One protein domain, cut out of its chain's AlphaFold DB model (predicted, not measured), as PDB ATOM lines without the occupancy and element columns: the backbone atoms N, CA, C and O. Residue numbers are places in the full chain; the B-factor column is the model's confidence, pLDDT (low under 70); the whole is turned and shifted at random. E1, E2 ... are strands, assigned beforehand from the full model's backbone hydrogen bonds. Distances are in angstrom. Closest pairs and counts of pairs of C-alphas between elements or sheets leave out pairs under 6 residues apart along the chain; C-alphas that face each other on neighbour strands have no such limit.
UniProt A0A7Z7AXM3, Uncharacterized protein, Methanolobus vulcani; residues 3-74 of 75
ATOM      1  N   LEU A   3      22.618  46.548 -12.212       91.38
ATOM      2  CA  LEU A   3      22.197  45.462 -11.327       91.38
ATOM      3  C   LEU A   3      23.019  45.471 -10.036       91.38
ATOM      4  O   LEU A   3      24.243  45.340 -10.080       91.38
ATOM      5  N   ILE A   4      22.343  45.560  -8.894       90.62
ATOM      6  CA  ILE A   4      22.942  45.481  -7.560       90.62
ATOM      7  C   ILE A   4      22.555  44.142  -6.936       90.62
ATOM      8  O   ILE A   4      21.378  43.841  -6.777       90.62
ATOM      9  N   GLN A   5      23.545  43.340  -6.554       90.50
ATOM     10  CA  GLN A   5      23.329  42.097  -5.815       90.50
ATOM     11  C   GLN A   5      23.953  42.209  -4.424       90.50
ATOM     12  O   GLN A   5      25.181  42.328  -4.285       90.50
ATOM     13  N   ARG A   6      23.106  42.155  -3.391       87.56
ATOM     14  CA  ARG A   6      23.565  42.228  -2.003       87.56
ATOM     15  C   ARG A   6      24.288  40.947  -1.594       87.56
ATOM     16  O   ARG A   6      24.016  39.863  -2.089       87.56
ATOM     17  N   ARG A   7      25.237  41.068  -0.665       75.00
ATOM     18  CA  ARG A   7      26.084  39.944  -0.225       75.00
ATOM     19  C   ARG A   7      25.310  38.821   0.483       75.00
ATOM     20  O   ARG A   7      25.696  37.665   0.370       75.00
ATOM     21  N   TYR A   8      24.267  39.168   1.238       74.50
ATOM     22  CA  TYR A   8      23.518  38.235   2.096       74.50
ATOM     23  C   TYR A   8      22.061  38.045   1.665       74.50
ATOM     24  O   TYR A   8      21.262  37.506   2.424       74.50
ATOM     25  N   GLN A   9      21.713  38.524   0.473       74.31
ATOM     26  CA  GLN A   9      20.394  38.345  -0.115       74.31
ATOM     27  C   GLN A   9      20.595  37.850  -1.541       74.31
ATOM     28  O   GLN A   9      21.409  38.402  -2.278       74.31
ATOM     29  N   ASP A  10      19.842  36.824  -1.926       73.56
ATOM     30  CA  ASP A  10      19.813  36.347  -3.313       73.56
ATOM     31  C   ASP A  10      18.989  37.274  -4.226       73.56
ATOM     32  O   ASP A  10      18.817  37.002  -5.415       73.56
ATOM     33  N   ASP A  11      18.526  38.403  -3.685       80.25
ATOM     34  CA  ASP A  11      17.792  39.422  -4.411       80.25
ATOM     35  C   ASP A  11      18.736  40.321  -5.218       80.25
ATOM     36  O   ASP A  11      19.773  40.809  -4.749       80.25
ATOM     37  N   VAL A  12      18.342  40.536  -6.472       86.50
ATOM     38  CA  VAL A  12      18.993  41.464  -7.394       86.50
ATOM     39  C   VAL A  12      18.086  42.674  -7.550       86.50
ATOM     40  O   VAL A  12      16.989  42.579  -8.099       86.50
ATOM     41  N   GLU A  13      18.567  43.819  -7.086       90.19
ATOM     42  CA  GLU A  13      17.904  45.104  -7.250       90.19
ATOM     43  C   GLU A  13      18.312  45.727  -8.591       90.19
ATOM     44  O   GLU A  13      19.470  45.643  -9.018       90.19
ATOM     45  N   GLN A  14      17.347  46.339  -9.277       90.38
ATOM     46  CA  GLN A  14      17.565  46.996 -10.563       90.38
ATOM     47  C   GLN A  14      17.495  48.507 -10.386       90.38
ATOM     48  O   GLN A  14      16.509  49.028  -9.870       90.38
ATOM     49  N   ILE A  15      18.528  49.200 -10.856       89.06
ATOM     50  CA  ILE A  15      18.603  50.659 -10.869       89.06
ATOM     51  C   ILE A  15      18.604  51.125 -12.325       89.06
ATOM     52  O   ILE A  15      19.342  50.606 -13.176       89.06
ATOM     53  N   SER A  16      17.747  52.101 -12.619       87.56
ATOM     54  CA  SER A  16      17.689  52.731 -13.932       87.56
ATOM     55  C   SER A  16      18.938  53.575 -14.165       87.56
ATOM     56  O   SER A  16      19.323  54.392 -13.332       87.56
ATOM     57  N   GLU A  17      19.550  53.430 -15.337       85.50
ATOM     58  CA  GLU A  17      20.678  54.279 -15.753       85.50
ATOM     59  C   GLU A  17      20.269  55.743 -15.919       85.50
ATOM     60  O   GLU A  17      21.100  56.632 -15.803       85.50
ATOM     61  N   ALA A  18      18.982  56.017 -16.154       86.00
ATOM     62  CA  ALA A  18      18.484  57.385 -16.249       86.00
ATOM     63  C   ALA A  18      18.546  58.138 -14.907       86.00
ATOM     64  O   ALA A  18      18.487  59.370 -14.899       86.00
ATOM     65  N   ASP A  19      18.686  57.421 -13.791       85.69
ATOM     66  CA  ASP A  19      18.698  57.992 -12.442       85.69
ATOM     67  C   ASP A  19      20.122  58.217 -11.909       85.69
ATOM     68  O   ASP A  19      20.298  58.873 -10.881       85.69
ATOM     69  N   VAL A  20      21.140  57.702 -12.610       89.50
ATOM     70  CA  VAL A  20      22.527  57.658 -12.141       89.50
ATOM     71  C   VAL A  20      23.490  58.096 -13.243       89.50
ATOM     72  O   VAL A  20      23.647  57.420 -14.253       89.50
ATOM     73  N   ASP A  21      24.215  59.185 -13.005       91.50
ATOM     74  CA  ASP A  21      25.248  59.688 -13.916       91.50
ATOM     75  C   ASP A  21      26.624  59.071 -13.612       91.50
ATOM     76  O   ASP A  21      27.473  58.924 -14.497       91.50
ATOM     77  N   ARG A  22      26.869  58.733 -12.337       92.12
ATOM     78  CA  ARG A  22      28.159  58.236 -11.839       92.12
ATOM     79  C   ARG A  22      27.977  57.166 -10.772       92.12
ATOM     80  O   ARG A  22      27.075  57.255  -9.946       92.12
ATOM     81  N   VAL A  23      28.884  56.194 -10.741       92.69
ATOM     82  CA  VAL A  23      28.977  55.204  -9.659       92.69
ATOM     83  C   VAL A  23      30.273  55.428  -8.903       92.69
ATOM     84  O   VAL A  23      31.340  55.462  -9.512       92.69
ATOM     85  N   LYS A  24      30.196  55.541  -7.582       94.75
ATOM     86  CA  LYS A  24      31.361  55.541  -6.699       94.75
ATOM     87  C   LYS A  24      31.476  54.182  -6.030       94.75
ATOM     88  O   LYS A  24      30.511  53.706  -5.432       94.75
ATOM     89  N   LEU A  25      32.650  53.568  -6.108       93.50
ATOM     90  CA  LEU A  25      32.906  52.262  -5.510       93.50
ATOM     91  C   LEU A  25      33.784  52.406  -4.269       93.50
ATOM     92  O   LEU A  25      34.883  52.950  -4.322       93.50
ATOM     93  N   ASN A  26      33.319  51.847  -3.159       94.44
ATOM     94  CA  ASN A  26      34.054  51.786  -1.904       94.44
ATOM     95  C   ASN A  26      34.219  50.321  -1.489       94.44
ATOM     96  O   ASN A  26      33.257  49.556  -1.517       94.44
ATOM     97  N   LEU A  27      35.419  49.926  -1.068       91.94
ATOM     98  CA  LEU A  27      35.729  48.568  -0.619       91.94
ATOM     99  C   LEU A  27      36.007  48.544   0.882       91.94
ATOM    100  O   LEU A  27      37.024  49.065   1.336       91.94
ATOM    101  N   GLY A  28      35.138  47.884   1.643       91.38
ATOM    102  CA  GLY A  28      35.358  47.600   3.058       91.38
ATOM    103  C   GLY A  28      36.050  46.250   3.241       91.38
ATOM    104  O   GLY A  28      35.486  45.207   2.928       91.38
ATOM    105  N   ILE A  29      37.268  46.236   3.785       88.75
ATOM    106  CA  ILE A  29      37.981  45.004   4.143       88.75
ATOM    107  C   ILE A  29      38.057  44.896   5.660       88.75
ATOM    108  O   ILE A  29      38.645  45.745   6.330       88.75
ATOM    109  N   THR A  30      37.529  43.800   6.203       87.56
ATOM    110  CA  THR A  30      37.728  43.440   7.612       87.56
ATOM    111  C   THR A  30      38.835  42.396   7.717       87.56
ATOM    112  O   THR A  30      38.706  41.293   7.187       87.56
ATOM    113  N   ARG A  31      39.935  42.717   8.407       83.88
ATOM    114  CA  ARG A  31      41.057  41.795   8.644       83.88
ATOM    115  C   ARG A  31      41.120  41.391  10.110       83.88
ATOM    116  O   ARG A  31      40.919  42.207  11.008       83.88
ATOM    117  N   LYS A  32      41.423  40.116  10.358       83.69
ATOM    118  CA  LYS A  32      41.734  39.628  11.704       83.69
ATOM    119  C   LYS A  32      43.146  40.083  12.066       83.69
ATOM    120  O   LYS A  32      44.083  39.811  11.322       83.69
ATOM    121  N   VAL A  33      43.286  40.760  13.197       85.06
ATOM    122  CA  VAL A  33      44.584  41.175  13.745       85.06
ATOM    123  C   VAL A  33      44.963  40.292  14.937       85.06
ATOM    124  O   VAL A  33      44.175  39.444  15.378       85.06
ATOM    125  N   CYS A  34      46.202  40.430  15.422       81.19
ATOM    126  CA  CYS A  34      46.707  39.635  16.543       81.19
ATOM    127  C   CYS A  34      45.771  39.742  17.764       81.19
ATOM    128  O   CYS A  34      45.082  40.745  17.948       81.19
ATOM    129  N   CYS A  35      45.715  38.683  18.574       83.88
ATOM    130  CA  CYS A  35      44.868  38.590  19.772       83.88
ATOM    131  C   CYS A  35      43.344  38.619  19.521       83.88
ATOM    132  O   CYS A  35      42.575  38.898  20.434       83.88
ATOM    133  N   GLY A  36      42.882  38.291  18.308       79.94
ATOM    134  CA  GLY A  36      41.447  38.149  18.018       79.94
ATOM    135  C   GLY A  36      40.720  39.460  17.716       79.94
ATOM    136  O   GLY A  36      39.510  39.439  17.492       79.94
ATOM    137  N   GLY A  37      41.446  40.578  17.646       83.25
ATOM    138  CA  GLY A  37      40.902  41.843  17.172       83.25
ATOM    139  C   GLY A  37      40.485  41.779  15.699       83.25
ATOM    140  O   GLY A  37      40.949  40.938  14.920       83.25
ATOM    141  N   ARG A  38      39.610  42.703  15.308       85.56
ATOM    142  CA  ARG A  38      39.224  42.930  13.913       85.56
ATOM    143  C   ARG A  38      39.504  44.382  13.572       85.56
ATOM    144  O   ARG A  38      39.081  45.273  14.300       85.56
ATOM    145  N   GLU A  39      40.207  44.603  12.474       85.75
ATOM    146  CA  GLU A  39      40.453  45.931  11.923       85.75
ATOM    147  C   GLU A  39      39.644  46.066  10.631       85.75
ATOM    148  O   GLU A  39      39.746  45.211   9.746       85.75
ATOM    149  N   LYS A  40      38.825  47.117  10.534       88.00
ATOM    150  CA  LYS A  40      38.105  47.472   9.308       88.00
ATOM    151  C   LYS A  40      38.865  48.588   8.601       88.00
ATOM    152  O   LYS A  40      39.213  49.583   9.231       88.00
ATOM    153  N   LYS A  41      39.114  48.415   7.304       88.25
ATOM    154  CA  LYS A  41      39.674  49.447   6.428       88.25
ATOM    155  C   LYS A  41      38.760  49.647   5.240       88.25
ATOM    156  O   LYS A  41      38.424  48.676   4.568       88.25
ATOM    157  N   ASP A  42      38.401  50.897   4.999       91.19
ATOM    158  CA  ASP A  42      37.620  51.304   3.842       91.19
ATOM    159  C   ASP A  42      38.567  51.923   2.805       91.19
ATOM    160  O   ASP A  42      39.432  52.733   3.144       91.19
ATOM    161  N   TYR A  43      38.433  51.496   1.554       91.62
ATOM    162  CA  TYR A  43      39.225  51.959   0.420       91.62
ATOM    163  C   TYR A  43      38.304  52.618  -0.603       91.62
ATOM    164  O   TYR A  43      37.306  52.021  -1.005       91.62
ATOM    165  N   ASP A  44      38.662  53.819  -1.044       92.75
ATOM    166  CA  ASP A  44      38.042  54.448  -2.209       92.75
ATOM    167  C   ASP A  44      38.613  53.786  -3.473       92.75
ATOM    168  O   ASP A  44      39.819  53.854  -3.723       92.75
ATOM    169  N   LEU A  45      37.765  53.082  -4.227       91.50
ATOM    170  CA  LEU A  45      38.141  52.471  -5.506       91.50
ATOM    171  C   LEU A  45      37.960  53.440  -6.681       91.50
ATOM    172  O   LEU A  45      38.363  53.124  -7.801       91.50
ATOM    173  N   GLY A  46      37.381  54.613  -6.433       92.31
ATOM    174  CA  GLY A  46      37.165  55.661  -7.409       92.31
ATOM    175  C   GLY A  46      35.774  55.643  -8.034       92.31
ATOM    176  O   GLY A  46      34.793  55.143  -7.473       92.31
ATOM    177  N   TRP A  47      35.707  56.255  -9.214       93.81
ATOM    178  CA  TRP A  47      34.469  56.652  -9.870       93.81
ATOM    179  C   TRP A  47      34.373  56.040 -11.259       93.81
ATOM    180  O   TRP A  47      35.355  55.983 -11.998       93.81
ATOM    181  N   ILE A  48      33.166  55.626 -11.618       90.75
ATOM    182  CA  ILE A  48      32.805  55.173 -12.954       90.75
ATOM    183  C   ILE A  48      31.816  56.186 -13.512       90.75
ATOM    184  O   ILE A  48      30.727  56.381 -12.968       90.75
ATOM    185  N   GLU A  49      32.222  56.852 -14.584       91.25
ATOM    186  CA  GLU A  49      31.384  57.799 -15.312       91.25
ATOM    187  C   GLU A  49      30.559  57.070 -16.372       91.25
ATOM    188  O   GLU A  49      31.062  56.149 -17.015       91.25
ATOM    189  N   ASN A  50      29.310  57.502 -16.577       86.31
ATOM    190  CA  ASN A  50      28.381  56.914 -17.549       86.31
ATOM    191  C   ASN A  50      28.226  55.388 -17.377       86.31
ATOM    192  O   ASN A  50      28.515  54.626 -18.307       86.31
ATOM    193  N   PRO A  51      27.806  54.922 -16.187       85.31
ATOM    194  CA  PRO A  51      27.649  53.499 -15.920       85.31
ATOM    195  C   PRO A  51      26.624  52.888 -16.878       85.31
ATOM    196  O   PRO A  51      25.459  53.282 -16.882       85.31
ATOM    197  N   LYS A  52      27.061  51.913 -17.683       87.31
ATOM    198  CA  LYS A  52      26.187  51.208 -18.619       87.31
ATOM    199  C   LYS A  52      26.296  49.693 -18.495       87.31
ATOM    200  O   LYS A  52      27.397  49.151 -18.501       87.31
ATOM    201  N   ASP A  53      25.148  49.027 -18.397       87.62
ATOM    202  CA  ASP A  53      24.977  47.568 -18.366       87.62
ATOM    203  C   ASP A  53      25.863  46.871 -17.318       87.62
ATOM    204  O   ASP A  53      26.459  45.817 -17.542       87.62
ATOM    205  N   MET A  54      25.954  47.490 -16.140       89.31
ATOM    206  CA  MET A  54      26.824  47.046 -15.058       89.31
ATOM    207  C   MET A  54      26.118  46.090 -14.101       89.31
ATOM    208  O   MET A  54      24.965  46.298 -13.732       89.31
ATOM    209  N   LYS A  55      26.853  45.088 -13.607       91.56
ATOM    210  CA  LYS A  55      26.449  44.267 -12.460       91.56
ATOM    211  C   LYS A  55      27.477  44.401 -11.342       91.56
ATOM    212  O   LYS A  55      28.643  44.069 -11.540       91.56
ATOM    213  N   ILE A  56      27.031  44.839 -10.170       90.88
ATOM    214  CA  ILE A  56      27.853  44.961  -8.966       90.88
ATOM    215  C   ILE A  56      27.365  43.926  -7.954       90.88
ATOM    216  O   ILE A  56      26.183  43.869  -7.612       90.88
ATOM    217  N   THR A  57      28.275  43.074  -7.499       90.06
ATOM    218  CA  THR A  57      27.994  41.988  -6.554       90.06
ATOM    219  C   THR A  57      28.627  42.269  -5.201       90.06
ATOM    220  O   THR A  57      29.418  43.200  -5.053       90.06
ATOM    221  N   THR A  58      28.304  41.445  -4.199       90.19
ATOM    222  CA  THR A  58      28.854  41.560  -2.834       90.19
ATOM    223  C   THR A  58      28.595  42.924  -2.191       90.19
ATOM    224  O   THR A  58      29.354  43.386  -1.337       90.19
ATOM    225  N   VAL A  59      27.497  43.568  -2.594       90.94
ATOM    226  CA  VAL A  59      27.116  44.879  -2.079       90.94
ATOM    227  C   VAL A  59      26.647  44.711  -0.642       90.94
ATOM    228  O   VAL A  59      25.750  43.918  -0.345       90.94
ATOM    229  N   LYS A  60      27.293  45.427   0.269       90.56
ATOM    230  CA  LYS A  60      26.838  45.549   1.649       90.56
ATOM    231  C   LYS A  60      25.712  46.561   1.737       90.56
ATOM    232  O   LYS A  60      24.686  46.279   2.346       90.56
ATOM    233  N   ASP A  61      25.955  47.722   1.148       90.69
ATOM    234  CA  ASP A  61      25.032  48.839   1.152       90.69
ATOM    235  C   ASP A  61      25.266  49.708  -0.080       90.69
ATOM    236  O   ASP A  61      26.350  49.681  -0.678       90.69
ATOM    237  N   TYR A  62      24.250  50.470  -0.454       92.56
ATOM    238  CA  TYR A  62      24.362  51.475  -1.495       92.56
ATOM    239  C   TYR A  62      23.422  52.640  -1.206       92.56
ATOM    240  O   TYR A  62      22.376  52.483  -0.581       92.56
ATOM    241  N   GLU A  63      23.786  53.809  -1.707       93.81
ATOM    242  CA  GLU A  63      22.967  55.002  -1.603       93.81
ATOM    243  C   GLU A  63      22.991  55.765  -2.924       93.81
ATOM    244  O   GLU A  63      24.008  55.805  -3.615       93.81
ATOM    245  N   ILE A  64      21.860  56.374  -3.277       92.12
ATOM    246  CA  ILE A  64      21.772  57.278  -4.421       92.12
ATOM    247  C   ILE A  64      21.625  58.701  -3.883       92.12
ATOM    248  O   ILE A  64      20.620  59.029  -3.253       92.12
ATOM    249  N   ARG A  65      22.618  59.553  -4.146       91.81
ATOM    250  CA  ARG A  65      22.600  60.989  -3.820       91.81
ATOM    251  C   ARG A  65      23.059  61.789  -5.020       91.81
ATOM    252  O   ARG A  65      24.048  61.425  -5.637       91.81
ATOM    253  N   ASP A  66      22.351  62.863  -5.363       91.44
ATOM    254  CA  ASP A  66      22.731  63.763  -6.464       91.44
ATOM    255  C   ASP A  66      23.062  63.032  -7.783       91.44
ATOM    256  O   ASP A  66      24.018  63.374  -8.477       91.44
ATOM    257  N   ARG A  67      22.279  61.992  -8.122       89.69
ATOM    258  CA  ARG A  67      22.490  61.115  -9.298       89.69
ATOM    259  C   ARG A  67      23.825  60.353  -9.280       89.69
ATOM    260  O   ARG A  67      24.290  59.865 -10.308       89.69
ATOM    261  N   VAL A  68      24.441  60.219  -8.110       92.19
ATOM    262  CA  VAL A  68      25.593  59.359  -7.848       92.19
ATOM    263  C   VAL A  68      25.120  58.134  -7.085       92.19
ATOM    264  O   VAL A  68      24.525  58.253  -6.017       92.19
ATOM    265  N   LEU A  69      25.433  56.957  -7.616       93.69
ATOM    266  CA  LEU A  69      25.272  55.688  -6.923       93.69
ATOM    267  C   LEU A  69      26.555  55.391  -6.138       93.69
ATOM    268  O   LEU A  69      27.554  54.953  -6.708       93.69
ATOM    269  N   GLU A  70      26.547  55.658  -4.835       94.25
ATOM    270  CA  GLU A  70      27.627  55.258  -3.934       94.25
ATOM    271  C   GLU A  70      27.397  53.820  -3.477       94.25
ATOM    272  O   GLU A  70      26.358  53.495  -2.910       94.25
ATOM    273  N   VAL A  71      28.365  52.942  -3.731       93.69
ATOM    274  CA  VAL A  71      28.257  51.517  -3.416       93.69
ATOM    275  C   VAL A  71      29.386  51.111  -2.486       93.69
ATOM    276  O   VAL A  71      30.554  51.427  -2.732       93.69
ATOM    277  N   TRP A  72      29.047  50.365  -1.437       93.94
ATOM    278  CA  TRP A  72      30.002  49.733  -0.536       93.94
ATOM    279  C   TRP A  72      29.998  48.226  -0.761       93.94
ATOM    280  O   TRP A  72      29.014  47.540  -0.475       93.94
ATOM    281  N   ILE A  73      31.119  47.706  -1.251       92.50
ATOM    282  CA  ILE A  73      31.353  46.272  -1.424       92.50
ATOM    283  C   ILE A  73      32.215  45.738  -0.279       92.50
ATOM    284  O   ILE A  73      33.129  46.413   0.199       92.50
ATOM    285  N   GLU A  74      31.932  44.516   0.165       87.56
ATOM    286  CA  GLU A  74      32.770  43.801   1.133       87.56
ATOM    287  C   GLU A  74      33.032  42.367   0.638       87.56
ATOM    288  O   GLU A  74      32.067  41.658   0.336       87.56
TER     289      GLU A  74
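Overview. This is residues 3 to 74 of the 75 residues of an uncharacterized protein of Methanolobus vulcani (UniProt A0A7Z7AXM3). One strongly twisted six-stranded sheet is drawn out along the long hairpin of E3 and E4, whose far end reaches beyond the other strands. In the middle, the sharply bent E5 joins the short hairpin of E1 and E2 to E6, which lies side by side with E3. The printed part has 72 residues, no named helix and six named strands, E1 to E6 along the chain; the mixed sheet has the order E2, E1, E5, E6, E3, E4, and the class is all strand. The whole is only just loose, close to compact, with a radius of gyration of the C-alphas of 13.9 A and spans of 48 by 26 by 17 A.

Arrangement. E1, residues 3 to 6, and E2, residues 12 to 15, form an antiparallel hairpin, with N 4 and O 13 2.9 A apart. E5, residues 55 to 65, is the parallel neighbour of E1, with N 56 and O 3 2.8 A apart. E5 bends by 121 degrees at residue 58, and its residues 59 to 65 pair with E6, residues 68 to 73, in an antiparallel hairpin, with N 63 and O 70 2.9 A apart. E3, residues 22 to 32, is parallel to E6 at 19 degrees, with N 26 and O 71 2.8 A apart. E4, residues 38 to 49, forms an antiparallel hairpin with E3 at 163 degrees, with N 29 and O 41 2.8 A apart. E2 and E4 are the edge strands, and they are apart.

Along the chain. E1 begins at C-alpha 3, (22.197, 45.462, -11.327). E3 measures 32.9 A, E4 33.7 A, E5 19.2 A and E6 15.7 A from first to last C-alpha. E6 ends at C-alpha 73, (31.353, 46.272, -1.424).

Size, cuts and confidence. The C-alphas farthest apart, of Ala 18 and Cys 35, are 48.4 A apart. The printed part has no cut and no long link, and no printed residue is under 70 in pLDDT.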